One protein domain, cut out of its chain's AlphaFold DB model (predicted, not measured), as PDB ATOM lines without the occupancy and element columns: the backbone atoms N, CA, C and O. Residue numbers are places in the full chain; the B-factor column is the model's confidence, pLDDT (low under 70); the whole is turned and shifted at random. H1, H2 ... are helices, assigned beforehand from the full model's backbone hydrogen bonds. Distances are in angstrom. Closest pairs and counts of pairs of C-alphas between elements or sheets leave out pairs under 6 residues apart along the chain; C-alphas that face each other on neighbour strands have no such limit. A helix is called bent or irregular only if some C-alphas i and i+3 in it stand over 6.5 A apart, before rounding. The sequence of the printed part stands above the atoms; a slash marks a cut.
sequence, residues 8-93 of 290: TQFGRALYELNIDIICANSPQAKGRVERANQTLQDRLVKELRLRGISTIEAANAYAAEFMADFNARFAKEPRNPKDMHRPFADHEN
ATOM      1  N   THR A   8     147.671 130.871 113.243       86.31
ATOM      2  CA  THR A   8     147.243 132.217 113.627       86.31
ATOM      3  C   THR A   8     147.844 132.594 114.985       86.31
ATOM      4  O   THR A   8     148.296 131.736 115.740       86.31
ATOM      5  N   GLN A   9     147.827 133.885 115.331       84.69
ATOM      6  CA  GLN A   9     148.257 134.349 116.660       84.69
ATOM      7  C   GLN A   9     147.494 133.630 117.784       84.69
ATOM      8  O   GLN A   9     148.092 133.234 118.778       84.69
ATOM      9  N   PHE A  10     146.197 133.394 117.570       83.94
ATOM     10  CA  PHE A  10     145.351 132.623 118.472       83.94
ATOM     11  C   PHE A  10     145.773 131.150 118.556       83.94
ATOM     12  O   PHE A  10     145.962 130.629 119.649       83.94
ATOM     13  N   GLY A  11     146.003 130.492 117.413       85.44
ATOM     14  CA  GLY A  11     146.478 129.106 117.390       85.44
ATOM     15  C   GLY A  11     147.836 128.927 118.066       85.44
ATOM     16  O   GLY A  11     148.045 127.947 118.773       85.44
ATOM     17  N   ARG A  12     148.737 129.905 117.917       88.62
ATOM     18  CA  ARG A  12     150.014 129.931 118.637       88.62
ATOM     19  C   ARG A  12     149.802 130.014 120.150       88.62
ATOM     20  O   ARG A  12     150.412 129.242 120.875       88.62
ATOM     21  N   ALA A  13     148.948 130.924 120.618       88.56
ATOM     22  CA  ALA A  13     148.678 131.087 122.044       88.56
ATOM     23  C   ALA A  13     148.100 129.811 122.674       88.56
ATOM     24  O   ALA A  13     148.545 129.394 123.737       88.56
ATOM     25  N   LEU A  14     147.155 129.156 121.992       87.38
ATOM     26  CA  LEU A  14     146.581 127.898 122.470       87.38
ATOM     27  C   LEU A  14     147.608 126.765 122.501       87.38
ATOM     28  O   LEU A  14     147.672 126.041 123.487       87.38
ATOM     29  N   TYR A  15     148.467 126.671 121.485       86.31
ATOM     30  CA  TYR A  15     149.567 125.710 121.485       86.31
ATOM     31  C   TYR A  15     150.526 125.926 122.667       86.31
ATOM     32  O   TYR A  15     150.918 124.967 123.324       86.31
ATOM     33  N   GLU A  16     150.873 127.178 122.982       86.12
ATOM     34  CA  GLU A  16     151.723 127.508 124.136       86.12
ATOM     35  C   GLU A  16     151.074 127.156 125.483       86.12
ATOM     36  O   GLU A  16     151.777 126.779 126.416       86.12
ATOM     37  N   LEU A  17     149.745 127.237 125.572       86.38
ATOM     38  CA  LEU A  17     148.966 126.841 126.749       86.38
ATOM     39  C   LEU A  17     148.634 125.340 126.777       86.38
ATOM     40  O   LEU A  17     147.905 124.887 127.659       86.38
ATOM     41  N   ASN A  18     149.151 124.562 125.818       86.31
ATOM     42  CA  ASN A  18     148.843 123.143 125.652       86.31
ATOM     43  C   ASN A  18     147.324 122.881 125.538       86.31
ATOM     44  O   ASN A  18     146.774 121.976 126.168       86.31
ATOM     45  N   ILE A  19     146.642 123.728 124.762       84.75
ATOM     46  CA  ILE A  19     145.215 123.645 124.454       84.75
ATOM     47  C   ILE A  19     145.055 123.281 122.979       84.75
ATOM     48  O   ILE A  19     145.418 124.048 122.086       84.75
ATOM     49  N   ASP A  20     144.436 122.132 122.724       82.62
ATOM     50  CA  ASP A  20     144.137 121.689 121.367       82.62
ATOM     51  C   ASP A  20     142.868 122.354 120.823       82.62
ATOM     52  O   ASP A  20     141.806 122.363 121.455       82.62
ATOM     53  N   ILE A  21     142.953 122.884 119.600       77.38
ATOM     54  CA  ILE A  21     141.787 123.406 118.886       77.38
ATOM     55  C   ILE A  21     141.050 122.239 118.241       77.38
ATOM     56  O   ILE A  21     141.480 121.696 117.224       77.38
ATOM     57  N   ILE A  22     139.886 121.907 118.787       78.12
ATOM     58  CA  ILE A  22     138.974 120.946 118.172       78.12
ATOM     59  C   ILE A  22     137.936 121.724 117.361       78.12
ATOM     60  O   ILE A  22     137.008 122.323 117.905       78.12
ATOM     61  N   CYS A  23     138.082 121.720 116.037       69.94
ATOM     62  CA  CYS A  23     137.079 122.297 115.147       69.94
ATOM     63  C   CYS A  23     135.811 121.432 115.163       69.94
ATOM     64  O   CYS A  23     135.837 120.252 114.810       69.94
ATOM     65  N   ALA A  24     134.682 122.016 115.568       65.56
ATOM     66  CA  ALA A  24     133.399 121.328 115.537       65.56
ATOM     67  C   ALA A  24     132.944 121.115 114.084       65.56
ATOM     68  O   ALA A  24     132.447 122.036 113.437       65.56
ATOM     69  N   ASN A  25     133.074 119.883 113.591       64.88
ATOM     70  CA  ASN A  25     132.643 119.498 112.242       64.88
ATOM     71  C   ASN A  25     131.130 119.222 112.145       64.88
ATOM     72  O   ASN A  25     130.639 118.909 111.064       64.88
ATOM     73  N   SER A  26     130.383 119.318 113.258       61.59
ATOM     74  CA  SER A  26     128.939 119.062 113.290       61.59
ATOM     75  C   SER A  26     128.123 120.243 113.849       61.59
ATOM     76  O   SER A  26     128.495 120.849 114.863       61.59
ATOM     77  N   PRO A  27     126.961 120.557 113.239       57.97
ATOM     78  CA  PRO A  27     126.031 121.566 113.748       57.97
ATOM     79  C   PRO A  27     125.523 121.280 115.166       57.97
ATOM     80  O   PRO A  27     125.198 122.209 115.897       57.97
ATOM     81  N   GLN A  28     125.457 120.013 115.584       63.12
ATOM     82  CA  GLN A  28     124.929 119.595 116.888       63.12
ATOM     83  C   GLN A  28     125.857 119.981 118.047       63.12
ATOM     84  O   GLN A  28     125.368 120.369 119.111       63.12
ATOM     85  N   ALA A  29     127.178 119.925 117.840       54.47
ATOM     86  CA  ALA A  29     128.164 120.413 118.806       54.47
ATOM     87  C   ALA A  29     128.125 121.948 118.916       54.47
ATOM     88  O   ALA A  29     128.226 122.509 120.005       54.47
ATOM     89  N   LYS A  30     127.890 122.627 117.788       62.28
ATOM     90  CA  LYS A  30     127.863 124.091 117.689       62.28
ATOM     91  C   LYS A  30     126.539 124.712 118.172       62.28
ATOM     92  O   LYS A  30     126.539 125.725 118.863       62.28
ATOM     93  N   GLY A  31     125.396 124.078 117.909       61.03
ATOM     94  CA  GLY A  31     124.054 124.653 118.087       61.03
ATOM     95  C   GLY A  31     123.582 124.881 119.530       61.03
ATOM     96  O   GLY A  31     122.570 125.553 119.739       61.03
ATOM     97  N   ARG A  32     124.269 124.331 120.543       63.91
ATOM     98  CA  ARG A  32     124.034 124.693 121.959       63.91
ATOM     99  C   ARG A  32     124.771 125.976 122.334       63.91
ATOM    100  O   ARG A  32     124.166 126.860 122.931       63.91
ATOM    101  N   VAL A  33     126.034 126.074 121.925       66.88
ATOM    102  CA  VAL A  33     126.893 127.244 122.147       66.88
ATOM    103  C   VAL A  33     126.324 128.466 121.427       66.88
ATOM    104  O   VAL A  33     126.187 129.521 122.031       66.88
ATOM    105  N   GLU A  34     125.873 128.307 120.180       69.62
ATOM    106  CA  GLU A  34     125.277 129.402 119.398       69.62
ATOM    107  C   GLU A  34     124.021 129.993 120.053       69.62
ATOM    108  O   GLU A  34     123.863 131.209 120.100       69.62
ATOM    109  N   ARG A  35     123.141 129.160 120.630       71.00
ATOM    110  CA  ARG A  35     121.925 129.650 121.303       71.00
ATOM    111  C   ARG A  35     122.233 130.423 122.582       71.00
ATOM    112  O   ARG A  35     121.621 131.461 122.810       71.00
ATOM    113  N   ALA A  36     123.170 129.932 123.394       70.38
ATOM    114  CA  ALA A  36     123.611 130.641 124.596       70.38
ATOM    115  C   ALA A  36     124.325 131.957 124.241       70.38
ATOM    116  O   ALA A  36     124.067 132.995 124.843       70.38
ATOM    117  N   ASN A  37     125.163 131.950 123.205       69.81
ATOM    118  CA  ASN A  37     125.837 133.156 122.735       69.81
ATOM    119  C   ASN A  37     124.847 134.187 122.188       69.81
ATOM    120  O   ASN A  37     124.999 135.377 122.453       69.81
ATOM    121  N   GLN A  38     123.802 133.753 121.480       71.94
ATOM    122  CA  GLN A  38     122.767 134.648 120.972       71.94
ATOM    123  C   GLN A  38     121.970 135.309 122.106       71.94
ATOM    124  O   GLN A  38     121.700 136.510 122.045       71.94
ATOM    125  N   THR A  39     121.616 134.563 123.161       70.88
ATOM    126  CA  THR A  39     120.923 135.143 124.322       70.88
ATOM    127  C   THR A  39     121.817 136.106 125.096       70.88
ATOM    128  O   THR A  39     121.337 137.165 125.503       70.88
ATOM    129  N   LEU A  40     123.103 135.788 125.254       78.25
ATOM    130  CA  LEU A  40     124.081 136.675 125.887       78.25
ATOM    131  C   LEU A  40     124.280 137.967 125.084       78.25
ATOM    132  O   LEU A  40     124.148 139.051 125.647       78.25
ATOM    133  N   GLN A  41     124.525 137.875 123.773       76.56
ATOM    134  CA  GLN A  41     124.769 139.040 122.911       76.56
ATOM    135  C   GLN A  41     123.563 139.982 122.818       76.56
ATOM    136  O   GLN A  41     123.741 141.196 122.736       76.56
ATOM    137  N   ASP A  42     122.336 139.460 122.861       80.19
ATOM    138  CA  ASP A  42     121.138 140.301 122.847       80.19
ATOM    139  C   ASP A  42     120.854 140.930 124.224       80.19
ATOM    140  O   ASP A  42     120.600 142.134 124.331       80.19
ATOM    141  N   ARG A  43     120.909 140.137 125.302       81.62
ATOM    142  CA  ARG A  43     120.500 140.587 126.643       81.62
ATOM    143  C   ARG A  43     121.542 141.443 127.336       81.62
ATOM    144  O   ARG A  43     121.177 142.490 127.861       81.62
ATOM    145  N   LEU A  44     122.816 141.050 127.302       83.31
ATOM    146  CA  LEU A  44     123.887 141.799 127.963       83.31
ATOM    147  C   LEU A  44     123.942 143.237 127.437       83.31
ATOM    148  O   LEU A  44     123.963 144.190 128.209       83.31
ATOM    149  N   VAL A  45     123.853 143.412 126.115       83.75
ATOM    150  CA  VAL A  45     123.858 144.740 125.482       83.75
ATOM    151  C   VAL A  45     122.650 145.581 125.911       83.75
ATOM    152  O   VAL A  45     122.769 146.798 126.080       83.75
ATOM    153  N   LYS A  46     121.478 144.963 126.092       85.94
ATOM    154  CA  LYS A  46     120.267 145.653 126.563       85.94
ATOM    155  C   LYS A  46     120.379 146.058 128.031       85.94
ATOM    156  O   LYS A  46     120.070 147.206 128.341       85.94
ATOM    157  N   GLU A  47     120.862 145.176 128.897       85.94
ATOM    158  CA  GLU A  47     121.067 145.458 130.324       85.94
ATOM    159  C   GLU A  47     122.084 146.585 130.539       85.94
ATOM    160  O   GLU A  47     121.796 147.552 131.249       85.94
ATOM    161  N   LEU A  48     123.221 146.543 129.831       86.00
ATOM    162  CA  LEU A  48     124.211 147.624 129.856       86.00
ATOM    163  C   LEU A  48     123.584 148.967 129.442       86.00
ATOM    164  O   LEU A  48     123.797 149.986 130.101       86.00
ATOM    165  N   ARG A  49     122.738 148.983 128.399       86.00
ATOM    166  CA  ARG A  49     122.022 150.202 127.968       86.00
ATOM    167  C   ARG A  49     120.984 150.692 128.975       86.00
ATOM    168  O   ARG A  49     120.841 151.905 129.134       86.00
ATOM    169  N   LEU A  50     120.234 149.788 129.606       88.56
ATOM    170  CA  LEU A  50     119.220 150.141 130.606       88.56
ATOM    171  C   LEU A  50     119.872 150.786 131.831       88.56
ATOM    172  O   LEU A  50     119.394 151.820 132.298       88.56
ATOM    173  N   ARG A  51     121.013 150.239 132.260       86.88
ATOM    174  CA  ARG A  51     121.827 150.736 133.379       86.88
ATOM    175  C   ARG A  51     122.695 151.946 133.022       86.88
ATOM    176  O   ARG A  51     123.316 152.532 133.897       86.88
ATOM    177  N   GLY A  52     122.734 152.338 131.747       87.81
ATOM    178  CA  GLY A  52     123.529 153.475 131.278       87.81
ATOM    179  C   GLY A  52     125.041 153.243 131.336       87.81
ATOM    180  O   GLY A  52     125.797 154.211 131.314       87.81
ATOM    181  N   ILE A  53     125.480 151.985 131.391       86.19
ATOM    182  CA  ILE A  53     126.892 151.610 131.445       86.19
ATOM    183  C   ILE A  53     127.522 151.858 130.073       86.19
ATOM    184  O   ILE A  53     127.026 151.380 129.050       86.19
ATOM    185  N   SER A  54     128.610 152.627 130.045       80.19
ATOM    186  CA  SER A  54     129.333 152.947 128.808       80.19
ATOM    187  C   SER A  54     130.854 152.911 128.944       80.19
ATOM    188  O   SER A  54     131.530 153.454 128.077       80.19
ATOM    189  N   THR A  55     131.384 152.318 130.015       77.56
ATOM    190  CA  THR A  55     132.828 152.139 130.228       77.56
ATOM    191  C   THR A  55     133.134 150.678 130.556       77.56
ATOM    192  O   THR A  55     132.246 149.949 131.018       77.56
ATOM    193  N   ILE A  56     134.366 150.243 130.285       79.06
ATOM    194  CA  ILE A  56     134.797 148.854 130.498       79.06
ATOM    195  C   ILE A  56     134.800 148.532 131.993       79.06
ATOM    196  O   ILE A  56     134.312 147.483 132.402       79.06
ATOM    197  N   GLU A  57     135.247 149.468 132.826       81.94
ATOM    198  CA  GLU A  57     135.332 149.307 134.278       81.94
ATOM    199  C   GLU A  57     133.945 149.067 134.884       81.94
ATOM    200  O   GLU A  57     133.743 148.135 135.662       81.94
ATOM    201  N   ALA A  58     132.955 149.867 134.472       80.31
ATOM    202  CA  ALA A  58     131.582 149.723 134.940       80.31
ATOM    203  C   ALA A  58     130.920 148.439 134.405       80.31
ATOM    204  O   ALA A  58     130.115 147.822 135.105       80.31
ATOM    205  N   ALA A  59     131.271 148.002 133.192       84.38
ATOM    206  CA  ALA A  59     130.811 146.723 132.654       84.38
ATOM    207  C   ALA A  59     131.404 145.533 133.428       84.38
ATOM    208  O   ALA A  59     130.667 144.607 133.770       84.38
ATOM    209  N   ASN A  60     132.695 145.581 133.771       85.50
ATOM    210  CA  ASN A  60     133.375 144.540 134.544       85.50
ATOM    211  C   ASN A  60     132.822 144.435 135.972       85.50
ATOM    212  O   ASN A  60     132.624 143.328 136.470       85.50
ATOM    213  N   ALA A  61     132.491 145.566 136.603       89.19
ATOM    214  CA  ALA A  61     131.811 145.575 137.899       89.19
ATOM    215  C   ALA A  61     130.419 144.915 137.828       89.19
ATOM    216  O   ALA A  61     130.034 144.173 138.729       89.19
ATOM    217  N   TYR A  62     129.681 145.141 136.736       86.75
ATOM    218  CA  TYR A  62     128.353 144.562 136.532       86.75
ATOM    219  C   TYR A  62     128.374 143.075 136.135       86.75
ATOM    220  O   TYR A  62     127.410 142.350 136.388       86.75
ATOM    221  N   ALA A  63     129.462 142.587 135.535       86.44
ATOM    222  CA  ALA A  63     129.532 141.239 134.975       86.44
ATOM    223  C   ALA A  63     129.139 140.141 135.981       86.44
ATOM    224  O   ALA A  63     128.412 139.217 135.620       86.44
ATOM    225  N   ALA A  64     129.562 140.255 137.245       87.81
ATOM    226  CA  ALA A  64     129.227 139.281 138.288       87.81
ATOM    227  C   ALA A  64     127.717 139.211 138.572       87.81
ATOM    228  O   ALA A  64     127.150 138.121 138.653       87.81
ATOM    229  N   GLU A  65     127.059 140.364 138.665       89.25
ATOM    230  CA  GLU A  65     125.615 140.446 138.889       89.25
ATOM    231  C   GLU A  65     124.838 139.894 137.685       89.25
ATOM    232  O   GLU A  65     123.906 139.106 137.846       89.25
ATOM    233  N   PHE A  66     125.256 140.255 136.467       87.00
ATOM    234  CA  PHE A  66     124.654 139.732 135.242       87.00
ATOM    235  C   PHE A  66     124.780 138.209 135.148       87.00
ATOM    236  O   PHE A  66     123.811 137.537 134.802       87.00
ATOM    237  N   MET A  67     125.956 137.655 135.457       85.25
ATOM    238  CA  MET A  67     126.178 136.207 135.427       85.25
ATOM    239  C   MET A  67     125.282 135.479 136.426       85.25
ATOM    240  O   MET A  67     124.710 134.452 136.072       85.25
ATOM    241  N   ALA A  68     125.117 136.015 137.639       87.25
ATOM    242  CA  ALA A  68     124.228 135.432 138.638       87.25
ATOM    243  C   ALA A  68     122.769 135.387 138.144       87.25
ATOM    244  O   ALA A  68     122.152 134.322 138.153       87.25
ATOM    245  N   ASP A  69     122.238 136.505 137.635       87.00
ATOM    246  CA  ASP A  69     120.868 136.558 137.099       87.00
ATOM    247  C   ASP A  69     120.694 135.682 135.847       87.00
ATOM    248  O   ASP A  69     119.684 134.992 135.682       87.00
ATOM    249  N   PHE A  70     121.693 135.667 134.962       85.44
ATOM    250  CA  PHE A  70     121.669 134.845 133.759       85.44
ATOM    251  C   PHE A  70     121.658 133.354 134.103       85.44
ATOM    252  O   PHE A  70     120.829 132.604 133.579       85.44
ATOM    253  N   ASN A  71     122.538 132.924 135.008       86.19
ATOM    254  CA  ASN A  71     122.624 131.531 135.427       86.19
ATOM    255  C   ASN A  71     121.361 131.098 136.172       86.19
ATOM    256  O   ASN A  71     120.854 130.017 135.893       86.19
ATOM    257  N   ALA A  72     120.769 131.956 137.006       86.75
ATOM    258  CA  ALA A  72     119.501 131.654 137.671       86.75
ATOM    259  C   ALA A  72     118.359 131.328 136.684       86.75
ATOM    260  O   ALA A  72     117.469 130.544 136.999       86.75
ATOM    261  N   ARG A  73     118.375 131.918 135.480       84.44
ATOM    262  CA  ARG A  73     117.310 131.747 134.476       84.44
ATOM    263  C   ARG A  73     117.607 130.684 133.423       84.44
ATOM    264  O   ARG A  73     116.672 130.095 132.886       84.44
ATOM    265  N   PHE A  74     118.878 130.497 133.065       81.81
ATOM    266  CA  PHE A  74     119.278 129.697 131.899       81.81
ATOM    267  C   PHE A  74     120.269 128.584 132.199       81.81
ATOM    268  O   PHE A  74     120.481 127.741 131.319       81.81
ATOM    269  N   ALA A  75     120.894 128.565 133.381       80.81
ATOM    270  CA  ALA A  75     121.804 127.485 133.712       80.81
ATOM    271  C   ALA A  75     121.037 126.164 133.733       80.81
ATOM    272  O   ALA A  75     119.883 126.071 134.152       80.81
ATOM    273  N   LYS A  76     121.702 125.129 133.234       81.00
ATOM    274  CA  LYS A  76     121.208 123.765 133.274       81.00
ATOM    275  C   LYS A  76     122.231 122.931 134.004       81.00
ATOM    276  O   LYS A  76     123.419 123.018 133.697       81.00
ATOM    277  N   GLU A  77     121.747 122.097 134.904       77.69
ATOM    278  CA  GLU A  77     122.621 121.260 135.704       77.69
ATOM    279  C   GLU A  77     123.429 120.302 134.827       77.69
ATOM    280  O   GLU A  77     122.902 119.723 133.857       77.69
ATOM    281  N   PRO A  78     124.719 120.137 135.144       79.94
ATOM    282  CA  PRO A  78     125.550 119.192 134.438       79.94
ATOM    283  C   PRO A  78     125.071 117.772 134.746       79.94
ATOM    284  O   PRO A  78     124.719 117.426 135.868       79.94
ATOM    285  N   ARG A  79     125.104 116.897 133.734       84.06
ATOM    286  CA  ARG A  79     124.764 115.473 133.915       84.06
ATOM    287  C   ARG A  79     125.705 114.773 134.906       84.06
ATOM    288  O   ARG A  79     125.334 113.758 135.484       84.06
ATOM    289  N   ASN A  80     126.927 115.279 135.040       85.94
ATOM    290  CA  ASN A  80     127.928 114.805 135.980       85.94
ATOM    291  C   ASN A  80     128.502 116.027 136.715       85.94
ATOM    292  O   ASN A  80     129.037 116.901 136.033       85.94
ATOM    293  N   PRO A  81     128.408 116.101 138.052       85.56
ATOM    294  CA  PRO A  81     128.906 117.237 138.829       85.56
ATOM    295  C   PRO A  81     130.435 117.257 138.967       85.56
ATOM    296  O   PRO A  81     130.985 118.185 139.551       85.56
ATOM    297  N   LYS A  82     131.139 116.231 138.475       87.56
ATOM    298  CA  LYS A  82     132.596 116.173 138.544       87.56
ATOM    299  C   LYS A  82     133.220 117.297 137.716       87.56
ATOM    300  O   LYS A  82     133.051 117.330 136.496       87.56
ATOM    301  N   ASP A  83     134.006 118.135 138.383       85.06
ATOM    302  CA  ASP A  83     134.863 119.106 137.721       85.06
ATOM    303  C   ASP A  83     135.967 118.381 136.932       85.06
ATOM    304  O   ASP A  83     136.717 117.560 137.469       85.06
ATOM    305  N   MET A  84     136.008 118.643 135.630       84.38
ATOM    306  CA  MET A  84     136.988 118.094 134.693       84.38
ATOM    307  C   MET A  84     137.916 119.186 134.146       84.38
ATOM    308  O   MET A  84     138.701 118.916 133.233       84.38
ATOM    309  N   HIS A  85     137.824 120.413 134.663       83.69
ATOM    310  CA  HIS A  85     138.709 121.500 134.289       83.69
ATOM    311  C   HIS A  85     140.127 121.225 134.792       83.69
ATOM    312  O   HIS A  85     140.357 120.748 135.904       83.69
ATOM    313  N   ARG A  86     141.106 121.523 133.937       83.75
ATOM    314  CA  ARG A  86     142.516 121.482 134.310       83.75
ATOM    315  C   ARG A  86     142.831 122.765 135.089       83.75
ATOM    316  O   ARG A  86     142.603 123.840 134.533       83.75
ATOM    317  N   PRO A  87     143.356 122.683 136.325       82.81
ATOM    318  CA  PRO A  87     143.807 123.869 137.032       82.81
ATOM    319  C   PRO A  87     144.996 124.483 136.294       82.81
ATOM    320  O   PRO A  87     145.811 123.775 135.698       82.81
ATOM    321  N   PHE A  88     145.078 125.805 136.346       82.69
ATOM    322  CA  PHE A  88     146.184 126.550 135.768       82.69
ATOM    323  C   PHE A  88     147.481 126.239 136.523       82.69
ATOM    324  O   PHE A  88     147.477 126.213 137.754       82.69
ATOM    325  N   ALA A  89     148.571 125.964 135.805       82.75
ATOM    326  CA  ALA A  89     149.841 125.629 136.443       82.75
ATOM    327  C   ALA A  89     150.706 126.879 136.667       82.75
ATOM    328  O   ALA A  89     150.747 127.762 135.819       82.75
ATOM    329  N   ASP A  90     151.483 126.916 137.753       81.56
ATOM    330  CA  ASP A  90     152.279 128.103 138.135       81.56
ATOM    331  C   ASP A  90     153.317 128.544 137.087       81.56
ATOM    332  O   ASP A  90     153.749 129.694 137.065       81.56
ATOM    333  N   HIS A  91     153.747 127.624 136.222       80.94
ATOM    334  CA  HIS A  91     154.720 127.887 135.160       80.94
ATOM    335  C   HIS A  91     154.074 128.345 133.845       80.94
ATOM    336  O   HIS A  91     154.784 128.750 132.923       80.94
ATOM    337  N   GLU A  92     152.749 128.258 133.725       81.25
ATOM    338  CA  GLU A  92     152.032 128.768 132.566       81.25
ATOM    339  C   GLU A  92     151.943 130.295 132.694       81.25
ATOM    340  O   GLU A  92     151.541 130.841 133.718       81.25
ATOM    341  N   ASN A  93     152.344 131.015 131.647       83.00
ATOM    342  CA  ASN A  93     152.275 132.473 131.621       83.00
ATOM    343  C   ASN A  93     151.230 132.908 130.593       83.00
ATOM    344  O   ASN A  93     151.503 132.937 129.392       83.00
TER     345      ASN A  93
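Overview. This is residues 8 to 93 of the 290 residues of the protein "Integrase catalytic domain-containing protein" of Mesorhizobium sp. L48C026A00 (UniProt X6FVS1). This is a loose, open V of two helices, the long H2 and H3, which meet near residues 48 and 59, with the short helix H1 set well away from both. The V is joined to H1 by the link after it, in which residues 22 to 26 stand free, and the unnamed stretch after H3, residues 75 to 93, runs back towards H1's side of the model. The printed part has 86 residues with three named helices in the order H1, H2, H3 and no named strand, and its class is all helix. It is loose, with a radius of gyration of the C-alphas of 16.8 A, and its C-alphas span 40 by 31 by 28 A.

Arrangement. Begin with the longest helix, H2, at residues 27 to 50, and look next at H3, residues 56 to 74. The two are close but not clearly touching, with 2 pairs of C-alphas within 8 A. Their closest C-alphas are those of Leu 48 and Ala 59, 7.2 A apart. Their lines stand at a steep tilt of 55 degrees, and they run opposite ways. Now turn to H1, residues 9 to 16, which is apart from both H2 and H3. In H1 every O i to N i+4 pair is within hydrogen-bond range; in H2 it is 16 of 20 pairs and in H3 13 of 15.

Along the chain. Find C-alpha 27 at (126.031, 121.566, 113.748); from there H2 runs 33.9 A to C-alpha 50 at (119.220, 150.141, 130.606). H2 is only just irregular, with C-alphas 29 and 32 lying 6.7 A apart. H3 runs 24.7 A from C-alpha 56 to C-alpha 74 at (119.278, 129.697, 131.899). H3 too is only just irregular, with C-alphas 61 and 64 lying 6.8 A apart, and it has a kink of 41 degrees near residue 65. H1 runs 10.7 A from C-alpha 9 to C-alpha 16.

Size, cuts and confidence. The C-alphas of Leu 50 and His 91 are the two farthest apart, 42.1 A. The printed part has no cut. The link from H2 to H3 is tight, with 5 residues, and the link from H1 to H2 is short, with 10. Look also at residues 22 to 35, of which 27 to 35 belong to H2, and at residues 76 to 87: both stretches stand free. The mean pLDDT of the printed part is 80.5; residues 23 to 34 and residue 37 are under 70.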